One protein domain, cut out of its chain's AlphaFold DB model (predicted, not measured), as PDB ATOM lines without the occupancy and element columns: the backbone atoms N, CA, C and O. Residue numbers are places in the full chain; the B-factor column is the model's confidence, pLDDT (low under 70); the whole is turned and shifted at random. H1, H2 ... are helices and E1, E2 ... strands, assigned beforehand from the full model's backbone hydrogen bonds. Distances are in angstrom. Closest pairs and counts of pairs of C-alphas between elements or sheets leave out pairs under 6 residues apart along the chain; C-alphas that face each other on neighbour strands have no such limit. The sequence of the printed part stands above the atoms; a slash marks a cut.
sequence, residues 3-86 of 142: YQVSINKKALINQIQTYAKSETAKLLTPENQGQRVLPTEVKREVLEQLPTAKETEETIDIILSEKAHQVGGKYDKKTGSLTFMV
ATOM      1  N   TYR A   3     -99.852 324.388 813.953       67.62
ATOM      2  CA  TYR A   3     -98.757 324.283 813.000       67.62
ATOM      3  C   TYR A   3     -97.650 325.235 813.438       67.62
ATOM      4  O   TYR A   3     -97.936 326.363 813.841       67.62
ATOM      5  N   GLN A   4     -96.409 324.757 813.398       76.69
ATOM      6  CA  GLN A   4     -95.233 325.522 813.784       76.69
ATOM      7  C   GLN A   4     -94.324 325.682 812.571       76.69
ATOM      8  O   GLN A   4     -93.982 324.706 811.905       76.69
ATOM      9  N   VAL A   5     -93.913 326.918 812.315       81.06
ATOM     10  CA  VAL A   5     -92.913 327.276 811.309       81.06
ATOM     11  C   VAL A   5     -91.744 327.931 812.021       81.06
ATOM     12  O   VAL A   5     -91.940 328.851 812.810       81.06
ATOM     13  N   SER A   6     -90.528 327.483 811.732       86.06
ATOM     14  CA  SER A   6     -89.312 328.115 812.245       86.06
ATOM     15  C   SER A   6     -88.712 329.030 811.186       86.06
ATOM     16  O   SER A   6     -88.423 328.601 810.070       86.06
ATOM     17  N   ILE A   7     -88.521 330.297 811.544       86.88
ATOM     18  CA  ILE A   7     -87.921 331.310 810.680       86.88
ATOM     19  C   ILE A   7     -86.436 331.405 811.012       86.88
ATOM     20  O   ILE A   7     -86.049 331.696 812.144       86.88
ATOM     21  N   ASN A   8     -85.583 331.210 810.006       91.06
ATOM     22  CA  ASN A   8     -84.158 331.488 810.143       91.06
ATOM     23  C   ASN A   8     -83.924 333.008 810.104       91.06
ATOM     24  O   ASN A   8     -83.652 333.585 809.049       91.06
ATOM     25  N   LYS A   9     -84.044 333.657 811.267       87.62
ATOM     26  CA  LYS A   9     -83.919 335.115 811.405       87.62
ATOM     27  C   LYS A   9     -82.605 335.660 810.865       87.62
ATOM     28  O   LYS A   9     -82.608 336.652 810.147       87.62
ATOM     29  N   LYS A  10     -81.489 334.992 811.164       90.31
ATOM     30  CA  LYS A  10     -80.162 335.435 810.725       90.31
ATOM     31  C   LYS A  10     -80.063 335.474 809.198       90.31
ATOM     32  O   LYS A  10     -79.556 336.443 808.642       90.31
ATOM     33  N   ALA A  11     -80.571 334.442 808.524       91.69
ATOM     34  CA  ALA A  11     -80.599 334.406 807.065       91.69
ATOM     35  C   ALA A  11     -81.508 335.502 806.485       91.69
ATOM     36  O   ALA A  11     -81.105 336.184 805.545       91.69
ATOM     37  N   LEU A  12     -82.688 335.711 807.076       91.50
ATOM     38  CA  LEU A  12     -83.637 336.735 806.635       91.50
ATOM     39  C   LEU A  12     -83.077 338.159 806.793       91.50
ATOM     40  O   LEU A  12     -83.135 338.945 805.851       91.50
ATOM     41  N   ILE A  13     -82.480 338.475 807.946       93.75
ATOM     42  CA  ILE A  13     -81.832 339.772 808.205       93.75
ATOM     43  C   ILE A  13     -80.727 340.019 807.177       93.75
ATOM     44  O   ILE A  13     -80.701 341.070 806.540       93.75
ATOM     45  N   ASN A  14     -79.860 339.027 806.951       93.88
ATOM     46  CA  ASN A  14     -78.788 339.142 805.966       93.88
ATOM     47  C   ASN A  14     -79.326 339.405 804.554       93.88
ATOM     48  O   ASN A  14     -78.769 340.239 803.841       93.88
ATOM     49  N   GLN A  15     -80.402 338.728 804.146       93.06
ATOM     50  CA  GLN A  15     -81.029 338.955 802.843       93.06
ATOM     51  C   GLN A  15     -81.577 340.378 802.715       93.06
ATOM     52  O   GLN A  15     -81.288 341.044 801.723       93.06
ATOM     53  N   ILE A  16     -82.301 340.869 803.726       92.81
ATOM     54  CA  ILE A  16     -82.869 342.225 803.728       92.81
ATOM     55  C   ILE A  16     -81.760 343.276 803.658       92.81
ATOM     56  O   ILE A  16     -81.817 344.174 802.823       92.81
ATOM     57  N   GLN A  17     -80.717 343.141 804.476       92.94
ATOM     58  CA  GLN A  17     -79.609 344.093 804.482       92.94
ATOM     59  C   GLN A  17     -78.811 344.070 803.179       92.94
ATOM     60  O   GLN A  17     -78.414 345.121 802.681       92.94
ATOM     61  N   THR A  18     -78.579 342.884 802.614       93.50
ATOM     62  CA  THR A  18     -77.877 342.745 801.331       93.50
ATOM     63  C   THR A  18     -78.679 343.403 800.218       93.50
ATOM     64  O   THR A  18     -78.128 344.180 799.441       93.50
ATOM     65  N   TYR A  19     -79.987 343.149 800.185       92.88
ATOM     66  CA  TYR A  19     -80.891 343.759 799.223       92.88
ATOM     67  C   TYR A  19     -80.899 345.286 799.356       92.88
ATOM     68  O   TYR A  19     -80.603 345.974 798.381       92.88
ATOM     69  N   ALA A  20     -81.121 345.815 800.564       90.44
ATOM     70  CA  ALA A  20     -81.154 347.253 800.826       90.44
ATOM     71  C   ALA A  20     -79.846 347.948 800.422       90.44
ATOM     72  O   ALA A  20     -79.877 348.979 799.750       90.44
ATOM     73  N   LYS A  21     -78.692 347.354 800.753       91.25
ATOM     74  CA  LYS A  21     -77.381 347.860 800.320       91.25
ATOM     75  C   LYS A  21     -77.239 347.849 798.803       91.25
ATOM     76  O   LYS A  21     -76.775 348.831 798.237       91.25
ATOM     77  N   SER A  22     -77.642 346.761 798.147       90.81
ATOM     78  CA  SER A  22     -77.514 346.622 796.695       90.81
ATOM     79  C   SER A  22     -78.405 347.598 795.927       90.81
ATOM     80  O   SER A  22     -77.931 348.240 794.995       90.81
ATOM     81  N   GLU A  23     -79.659 347.775 796.343       89.44
ATOM     82  CA  GLU A  23     -80.589 348.709 795.704       89.44
ATOM     83  C   GLU A  23     -80.164 350.156 795.939       89.44
ATOM     84  O   GLU A  23     -80.105 350.945 794.999       89.44
ATOM     85  N   THR A  24     -79.747 350.491 797.162       87.81
ATOM     86  CA  THR A  24     -79.214 351.827 797.463       87.81
ATOM     87  C   THR A  24     -77.960 352.110 796.635       87.81
ATOM     88  O   THR A  24     -77.857 353.166 796.020       87.81
ATOM     89  N   ALA A  25     -77.035 351.153 796.520       86.81
ATOM     90  CA  ALA A  25     -75.842 351.309 795.690       86.81
ATOM     91  C   ALA A  25     -76.177 351.505 794.200       86.81
ATOM     92  O   ALA A  25     -75.564 352.353 793.554       86.81
ATOM     93  N   LYS A  26     -77.171 350.782 793.660       86.56
ATOM     94  CA  LYS A  26     -77.648 350.970 792.278       86.56
ATOM     95  C   LYS A  26     -78.187 352.378 792.057       86.56
ATOM     96  O   LYS A  26     -77.833 353.007 791.061       86.56
ATOM     97  N   LEU A  27     -78.992 352.895 792.983       84.06
ATOM     98  CA  LEU A  27     -79.539 354.255 792.908       84.06
ATOM     99  C   LEU A  27     -78.447 355.334 792.995       84.06
ATOM    100  O   LEU A  27     -78.620 356.437 792.484       84.06
ATOM    101  N   LEU A  28     -77.298 355.015 793.598       83.88
ATOM    102  CA  LEU A  28     -76.165 355.931 793.737       83.88
ATOM    103  C   LEU A  28     -75.177 355.905 792.548       83.88
ATOM    104  O   LEU A  28     -74.142 356.586 792.589       83.88
ATOM    105  N   THR A  29     -75.470 355.147 791.489       81.38
ATOM    106  CA  THR A  29     -74.658 355.129 790.260       81.38
ATOM    107  C   THR A  29     -74.862 356.402 789.427       81.38
ATOM    108  O   THR A  29     -75.960 356.960 789.429       81.38
ATOM    109  N   PRO A  30     -73.839 356.881 788.690       74.81
ATOM    110  CA  PRO A  30     -73.958 358.083 787.857       74.81
ATOM    111  C   PRO A  30     -75.101 358.002 786.835       74.81
ATOM    112  O   PRO A  30     -75.791 358.988 786.604       74.81
ATOM    113  N   GLU A  31     -75.335 356.809 786.286       77.62
ATOM    114  CA  GLU A  31     -76.397 356.515 785.314       77.62
ATOM    115  C   GLU A  31     -77.801 356.780 785.882       77.62
ATOM    116  O   GLU A  31     -78.672 357.272 785.170       77.62
ATOM    117  N   ASN A  32     -77.998 356.537 787.183       74.50
ATOM    118  CA  ASN A  32     -79.278 356.727 787.872       74.50
ATOM    119  C   ASN A  32     -79.398 358.091 788.584       74.50
ATOM    120  O   ASN A  32     -80.477 358.443 789.054       74.50
ATOM    121  N   GLN A  33     -78.314 358.876 788.654       69.44
ATOM    122  CA  GLN A  33     -78.262 360.184 789.332       69.44
ATOM    123  C   GLN A  33     -78.608 361.380 788.422       69.44
ATOM    124  O   GLN A  33     -78.702 362.517 788.892       69.44
ATOM    125  N   GLY A  34     -78.825 361.152 787.123       69.88
ATOM    126  CA  GLY A  34     -79.106 362.223 786.163       69.88
ATOM    127  C   GLY A  34     -77.966 363.252 786.083       69.88
ATOM    128  O   GLY A  34     -76.793 362.905 786.167       69.88
ATOM    129  N   GLN A  35     -78.292 364.543 785.924       60.59
ATOM    130  CA  GLN A  35     -77.293 365.618 785.765       60.59
ATOM    131  C   GLN A  35     -76.569 366.031 787.064       60.59
ATOM    132  O   GLN A  35     -75.610 366.801 786.999       60.59
ATOM    133  N   ARG A  36     -76.992 365.554 788.245       70.31
ATOM    134  CA  ARG A  36     -76.356 365.884 789.535       70.31
ATOM    135  C   ARG A  36     -75.804 364.633 790.204       70.31
ATOM    136  O   ARG A  36     -76.485 363.976 790.984       70.31
ATOM    137  N   VAL A  37     -74.536 364.348 789.929       77.44
ATOM    138  CA  VAL A  37     -73.783 363.304 790.631       77.44
ATOM    139  C   VAL A  37     -73.579 363.734 792.085       77.44
ATOM    140  O   VAL A  37     -73.056 364.816 792.349       77.44
ATOM    141  N   LEU A  38     -74.001 362.893 793.031       78.94
ATOM    142  CA  LEU A  38     -73.797 363.165 794.455       78.94
ATOM    143  C   LEU A  38     -72.299 363.063 794.808       78.94
ATOM    144  O   LEU A  38     -71.641 362.140 794.317       78.94
ATOM    145  N   PRO A  39     -71.762 363.943 795.674       84.56
ATOM    146  CA  PRO A  39     -70.414 363.794 796.221       84.56
ATOM    147  C   PRO A  39     -70.232 362.453 796.941       84.56
ATOM    148  O   PRO A  39     -71.187 361.906 797.498       84.56
ATOM    149  N   THR A  40     -69.005 361.929 796.957       83.38
ATOM    150  CA  THR A  40     -68.666 360.630 797.568       83.38
ATOM    151  C   THR A  40     -69.060 360.562 799.043       83.38
ATOM    152  O   THR A  40     -69.568 359.540 799.504       83.38
ATOM    153  N   GLU A  41     -68.888 361.662 799.766       84.69
ATOM    154  CA  GLU A  41     -69.221 361.816 801.180       84.69
ATOM    155  C   GLU A  41     -70.725 361.635 801.406       84.69
ATOM    156  O   GLU A  41     -71.134 360.847 802.252       84.69
ATOM    157  N   VAL A  42     -71.552 362.252 800.558       83.88
ATOM    158  CA  VAL A  42     -73.016 362.131 800.625       83.88
ATOM    159  C   VAL A  42     -73.468 360.712 800.274       83.88
ATOM    160  O   VAL A  42     -74.359 360.162 800.916       83.88
ATOM    161  N   LYS A  43     -72.832 360.063 799.286       84.12
ATOM    162  CA  LYS A  43     -73.114 358.650 798.963       84.12
ATOM    163  C   LYS A  43     -72.818 357.735 800.153       84.12
ATOM    164  O   LYS A  43     -73.552 356.777 800.389       84.12
ATOM    165  N   ARG A  44     -71.745 358.024 800.892       85.06
ATOM    166  CA  ARG A  44     -71.355 357.275 802.084       85.06
ATOM    167  C   ARG A  44     -72.341 357.490 803.230       85.06
ATOM    168  O   ARG A  44     -72.782 356.500 803.804       85.06
ATOM    169  N   GLU A  45     -72.740 358.728 803.506       86.94
ATOM    170  CA  GLU A  45     -73.753 359.036 804.527       86.94
ATOM    171  C   GLU A  45     -75.076 358.308 804.257       86.94
ATOM    172  O   GLU A  45     -75.648 357.709 805.163       86.94
ATOM    173  N   VAL A  46     -75.531 358.266 803.000       85.62
ATOM    174  CA  VAL A  46     -76.752 357.535 802.612       85.62
ATOM    175  C   VAL A  46     -76.633 356.032 802.896       85.62
ATOM    176  O   VAL A  46     -77.594 355.410 803.344       85.62
ATOM    177  N   LEU A  47     -75.462 355.430 802.664       84.25
ATOM    178  CA  LEU A  47     -75.229 354.015 802.972       84.25
ATOM    179  C   LEU A  47     -75.126 353.748 804.481       84.25
ATOM    180  O   LEU A  47     -75.516 352.670 804.928       84.25
ATOM    181  N   GLU A  48     -74.608 354.702 805.255       86.56
ATOM    182  CA  GLU A  48     -74.503 354.616 806.717       86.56
ATOM    183  C   GLU A  48     -75.860 354.808 807.418       86.56
ATOM    184  O   GLU A  48     -76.054 354.280 808.509       86.56
ATOM    185  N   GLN A  49     -76.825 355.475 806.775       89.00
ATOM    186  CA  GLN A  49     -78.207 355.608 807.261       89.00
ATOM    187  C   GLN A  49     -79.063 354.345 807.078       89.00
ATOM    188  O   GLN A  49     -80.214 354.310 807.520       89.00
ATOM    189  N   LEU A  50     -78.543 353.302 806.421       89.94
ATOM    190  CA  LEU A  50     -79.272 352.045 806.286       89.94
ATOM    191  C   LEU A  50     -79.471 351.374 807.656       89.94
ATOM    192  O   LEU A  50     -78.544 351.367 808.468       89.94
ATOM    193  N   PRO A  51     -80.629 350.726 807.889       88.94
ATOM    194  CA  PRO A  51     -80.905 350.063 809.155       88.94
ATOM    195  C   PRO A  51     -79.823 349.051 809.535       88.94
ATOM    196  O   PRO A  51     -79.397 348.195 808.743       88.94
ATOM    197  N   THR A  52     -79.416 349.102 810.796       92.44
ATOM    198  CA  THR A  52     -78.522 348.117 811.394       92.44
ATOM    199  C   THR A  52     -79.192 346.743 811.460       92.44
ATOM    200  O   THR A  52     -80.410 346.587 811.317       92.44
ATOM    201  N   ALA A  53     -78.390 345.699 811.694       91.50
ATOM    202  CA  ALA A  53     -78.919 344.337 811.793       91.50
ATOM    203  C   ALA A  53     -79.905 344.209 812.964       91.50
ATOM    204  O   ALA A  53     -80.911 343.513 812.851       91.50
ATOM    205  N   LYS A  54     -79.636 344.938 814.053       92.12
ATOM    206  CA  LYS A  54     -80.475 344.985 815.247       92.12
ATOM    207  C   LYS A  54     -81.812 345.678 814.982       92.12
ATOM    208  O   LYS A  54     -82.849 345.117 815.307       92.12
ATOM    209  N   GLU A  55     -81.808 346.840 814.333       92.94
ATOM    210  CA  GLU A  55     -83.052 347.544 813.970       92.94
ATOM    211  C   GLU A  55     -83.895 346.725 812.983       92.94
ATOM    212  O   GLU A  55     -85.124 346.676 813.076       92.94
ATOM    213  N   THR A  56     -83.231 346.019 812.061       92.75
ATOM    214  CA  THR A  56     -83.895 345.092 811.137       92.75
ATOM    215  C   THR A  56     -84.534 343.926 811.898       92.75
ATOM    216  O   THR A  56     -85.678 343.567 811.624       92.75
ATOM    217  N   GLU A  57     -83.827 343.345 812.871       93.81
ATOM    218  CA  GLU A  57     -84.350 342.276 813.729       93.81
ATOM    219  C   GLU A  57     -85.565 342.733 814.543       93.81
ATOM    220  O   GLU A  57     -86.589 342.051 814.543       93.81
ATOM    221  N   GLU A  58     -85.484 343.896 815.187       94.56
ATOM    222  CA  GLU A  58     -86.582 344.469 815.972       94.56
ATOM    223  C   GLU A  58     -87.823 344.708 815.101       94.56
ATOM    224  O   GLU A  58     -88.937 344.350 815.491       94.56
ATOM    225  N   THR A  59     -87.626 345.223 813.884       93.25
ATOM    226  CA  THR A  59     -88.700 345.432 812.902       93.25
ATOM    227  C   THR A  59     -89.357 344.113 812.491       93.25
ATOM    228  O   THR A  59     -90.585 344.004 812.479       93.25
ATOM    229  N   ILE A  60     -88.557 343.081 812.193       93.00
ATOM    230  CA  ILE A  60     -89.060 341.736 811.878       93.00
ATOM    231  C   ILE A  60     -89.870 341.186 813.052       93.00
ATOM    232  O   ILE A  60     -90.971 340.674 812.853       93.00
ATOM    233  N   ASP A  61     -89.353 341.306 814.272       93.19
ATOM    234  CA  ASP A  61     -90.007 340.780 815.463       93.19
ATOM    235  C   ASP A  61     -91.344 341.476 815.746       93.19
ATOM    236  O   ASP A  61     -92.291 340.806 816.165       93.19
ATOM    237  N   ILE A  62     -91.454 342.786 815.504       93.44
ATOM    238  CA  ILE A  62     -92.719 343.531 815.596       93.44
ATOM    239  C   ILE A  62     -93.714 343.002 814.560       93.44
ATOM    240  O   ILE A  62     -94.789 342.529 814.934       93.44
ATOM    241  N   ILE A  63     -93.330 342.987 813.281       91.38
ATOM    242  CA  ILE A  63     -94.213 342.578 812.179       91.38
ATOM    243  C   ILE A  63     -94.692 341.137 812.374       91.38
ATOM    244  O   ILE A  63     -95.883 340.852 812.249       91.38
ATOM    245  N   LEU A  64     -93.792 340.209 812.707       90.50
ATOM    246  CA  LEU A  64     -94.151 338.807 812.909       90.50
ATOM    247  C   LEU A  64     -95.029 338.609 814.144       90.50
ATOM    248  O   LEU A  64     -95.945 337.792 814.092       90.50
ATOM    249  N   SER A  65     -94.812 339.368 815.222       88.56
ATOM    250  CA  SER A  65     -95.683 339.321 816.406       88.56
ATOM    251  C   SER A  65     -97.097 339.795 816.079       88.56
ATOM    252  O   SER A  65     -98.068 339.122 816.424       88.56
ATOM    253  N   GLU A  66     -97.224 340.918 815.371       86.81
ATOM    254  CA  GLU A  66     -98.517 341.466 814.954       86.81
ATOM    255  C   GLU A  66     -99.245 340.522 814.000       86.81
ATOM    256  O   GLU A  66    -100.427 340.226 814.190       86.81
ATOM    257  N   LYS A  67     -98.540 339.988 812.997       82.44
ATOM    258  CA  LYS A  67     -99.117 339.035 812.044       82.44
ATOM    259  C   LYS A  67     -99.504 337.723 812.706       82.44
ATOM    260  O   LYS A  67    -100.572 337.208 812.391       82.44
ATOM    261  N   ALA A  68     -98.703 337.217 813.643       80.44
ATOM    262  CA  ALA A  68     -99.068 336.053 814.443       80.44
ATOM    263  C   ALA A  68    -100.365 336.309 815.213       80.44
ATOM    264  O   ALA A  68    -101.282 335.494 815.154       80.44
ATOM    265  N   HIS A  69    -100.471 337.460 815.878       76.88
ATOM    266  CA  HIS A  69    -101.653 337.811 816.655       76.88
ATOM    267  C   HIS A  69    -102.910 337.933 815.781       76.88
ATOM    268  O   HIS A  69    -103.948 337.374 816.129       76.88
ATOM    269  N   GLN A  70    -102.800 338.566 814.605       72.94
ATOM    270  CA  GLN A  70    -103.898 338.698 813.634       72.94
ATOM    271  C   GLN A  70    -104.481 337.350 813.196       72.94
ATOM    272  O   GLN A  70    -105.658 337.274 812.849       72.94
ATOM    273  N   VAL A  71    -103.678 336.284 813.214       69.81
ATOM    274  CA  VAL A  71    -104.100 334.940 812.797       69.81
ATOM    275  C   VAL A  71    -104.354 333.991 813.973       69.81
ATOM    276  O   VAL A  71    -104.408 332.778 813.782       69.81
ATOM    277  N   GLY A  72    -104.487 334.513 815.199       67.88
ATOM    278  CA  GLY A  72    -104.703 333.694 816.400       67.88
ATOM    279  C   GLY A  72    -103.499 332.819 816.771       67.88
ATOM    280  O   GLY A  72    -103.636 331.802 817.455       67.88
ATOM    281  N   GLY A  73    -102.315 333.188 816.287       75.19
ATOM    282  CA  GLY A  73    -101.045 332.532 816.544       75.19
ATOM    283  C   GLY A  73    -100.179 333.246 817.583       75.19
ATOM    284  O   GLY A  73    -100.556 334.242 818.197       75.19
ATOM    285  N   LYS A  74     -98.982 332.701 817.786       83.69
ATOM    286  CA  LYS A  74     -97.931 333.204 818.670       83.69
ATOM    287  C   LYS A  74     -96.606 333.189 817.926       83.69
ATOM    288  O   LYS A  74     -96.327 332.253 817.182       83.69
ATOM    289  N   TYR A  75     -95.793 334.204 818.165       87.56
ATOM    290  CA  TYR A  75     -94.437 334.284 817.647       87.56
ATOM    291  C   TYR A  75     -93.449 334.364 818.813       87.56
ATOM    292  O   TYR A  75     -93.621 335.172 819.726       87.56
ATOM    293  N   ASP A  76     -92.434 333.506 818.795       89.25
ATOM    294  CA  ASP A  76     -91.344 333.503 819.760       89.25
ATOM    295  C   ASP A  76     -90.124 334.210 819.167       89.25
ATOM    296  O   ASP A  76     -89.424 333.675 818.305       89.25
ATOM    297  N   LYS A  77     -89.846 335.405 819.691       90.38
ATOM    298  CA  LYS A  77     -88.709 336.241 819.295       90.38
ATOM    299  C   LYS A  77     -87.356 335.569 819.524       90.38
ATOM    300  O   LYS A  77     -86.416 335.839 818.791       90.38
ATOM    301  N   LYS A  78     -87.204 334.691 820.519       87.31
ATOM    302  CA  LYS A  78     -85.910 334.043 820.798       87.31
ATOM    303  C   LYS A  78     -85.620 332.939 819.794       87.31
ATOM    304  O   LYS A  78     -84.503 332.839 819.297       87.31
ATOM    305  N   THR A  79     -86.623 332.117 819.501       85.62
ATOM    306  CA  THR A  79     -86.453 330.938 818.641       85.62
ATOM    307  C   THR A  79     -86.790 331.200 817.174       85.62
ATOM    308  O   THR A  79     -86.447 330.387 816.321       85.62
ATOM    309  N   GLY A  80     -87.456 332.315 816.857       85.31
ATOM    310  CA  GLY A  80     -87.993 332.590 815.522       85.31
ATOM    311  C   GLY A  80     -89.171 331.680 815.159       85.31
ATOM    312  O   GLY A  80     -89.466 331.503 813.977       85.31
ATOM    313  N   SER A  81     -89.816 331.053 816.146       85.25
ATOM    314  CA  SER A  81     -90.905 330.102 815.910       85.25
ATOM    315  C   SER A  81     -92.251 330.812 815.835       85.25
ATOM    316  O   SER A  81     -92.639 331.525 816.757       85.25
ATOM    317  N   LEU A  82     -92.981 330.576 814.750       82.25
ATOM    318  CA  LEU A  82     -94.347 331.028 814.528       82.25
ATOM    319  C   LEU A  82     -95.303 329.841 814.674       82.25
ATOM    320  O   LEU A  82     -95.211 328.874 813.920       82.25
ATOM    321  N   THR A  83     -96.240 329.934 815.607       78.88
ATOM    322  CA  THR A  83     -97.216 328.884 815.905       78.88
ATOM    323  C   THR A  83     -98.621 329.411 815.686       78.88
ATOM    324  O   THR A  83     -98.972 330.442 816.247       78.88
ATOM    325  N   PHE A  84     -99.462 328.711 814.934       76.25
ATOM    326  CA  PHE A  84    -100.850 329.122 814.700       76.25
ATOM    327  C   PHE A  84    -101.811 327.938 814.772       76.25
ATOM    328  O   PHE A  84    -101.435 326.785 814.542       76.25
ATOM    329  N   MET A  85    -103.054 328.221 815.158       65.94
ATOM    330  CA  MET A  85    -104.094 327.208 815.293       65.94
ATOM    331  C   MET A  85    -104.706 326.924 813.922       65.94
ATOM    332  O   MET A  85    -105.251 327.817 813.288       65.94
ATOM    333  N   VAL A  86    -104.608 325.679 813.455       63.38
ATOM    334  CA  VAL A  86    -105.142 325.280 812.136       63.38
ATOM    335  C   VAL A  86    -106.504 324.600 812.230       63.38
ATOM    336  O   VAL A  86    -107.283 324.615 811.282       63.38
TER     337      VAL A  86
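What this domain is: This is residues 3 to 86 of the 142 residues of an uncharacterized protein of Streptococcus uberis (UniProt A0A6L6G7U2). This is a long, narrow rod with a small sheet of three strands, E1, E3 and E2, at one end. H1 runs out from the sheet end, the loop of residues 28 to 39 makes the turn at the far end, and H2 and then H3 run back, with H3 ending over one face of the sheet. The printed part has 84 residues with three named helices and three named strands, in the order E1 H1 H2 H3 E2 E3; the sheet is all antiparallel and the class is mixed, helices and strands. The whole is only just loose, close to extended, with a radius of gyration of the C-alphas of 17.7 A and spans of 55 by 20 by 17 A.

How they stand to each other: E1, residues 3 to 6, is an edge strand antiparallel to the inner strand E3, residues 81 to 85, with N 5 and O 82 at 2.8 A. E2, residues 74 to 76, forms a hairpin with E3, with N 74 and O 83 at 2.7 A. H1, residues 9 to 27, and H2, residues 40 to 48, form a helical hairpin at a shallow tilt of 23 degrees, opposite ways. They only just touch, with 3 pairs of C-alphas within 8 A; the closest are those of Lys 21 and Leu 47, 7.0 A apart. In H3, residues 53 to 70, residues 53 to 57 alone touch H1, at a steep tilt of 64 degrees; the closest C-alphas are those of Ile 13 and Thr 56, 6.4 A apart. H3 is on the sheet, two layers with the helix on one face, at a height over the sheet of 9.0 A. H2 and H3 are apart. Every O i to N i+4 pair is within hydrogen-bond range in H1, H2 and H3.

Where its parts are: E1 begins at C-alpha 3 (-98.757, 324.283, 813.000). H1 measures 27.0 A, H2 12.4 A and H3 25.7 A from first to last C-alpha. E3 ends at C-alpha 85 (-104.094, 327.208, 815.293).

The domain as a whole: The C-alphas farthest apart, those of Gln 35 and Val 86, are 55.7 A apart. The printed part has no cut. The link from H1 to H2 is long, and its residues 31 to 36 stand free. Confidence is under 70 at residue 3 and residues 33 to 35, 71 to 72 and 85 to 86.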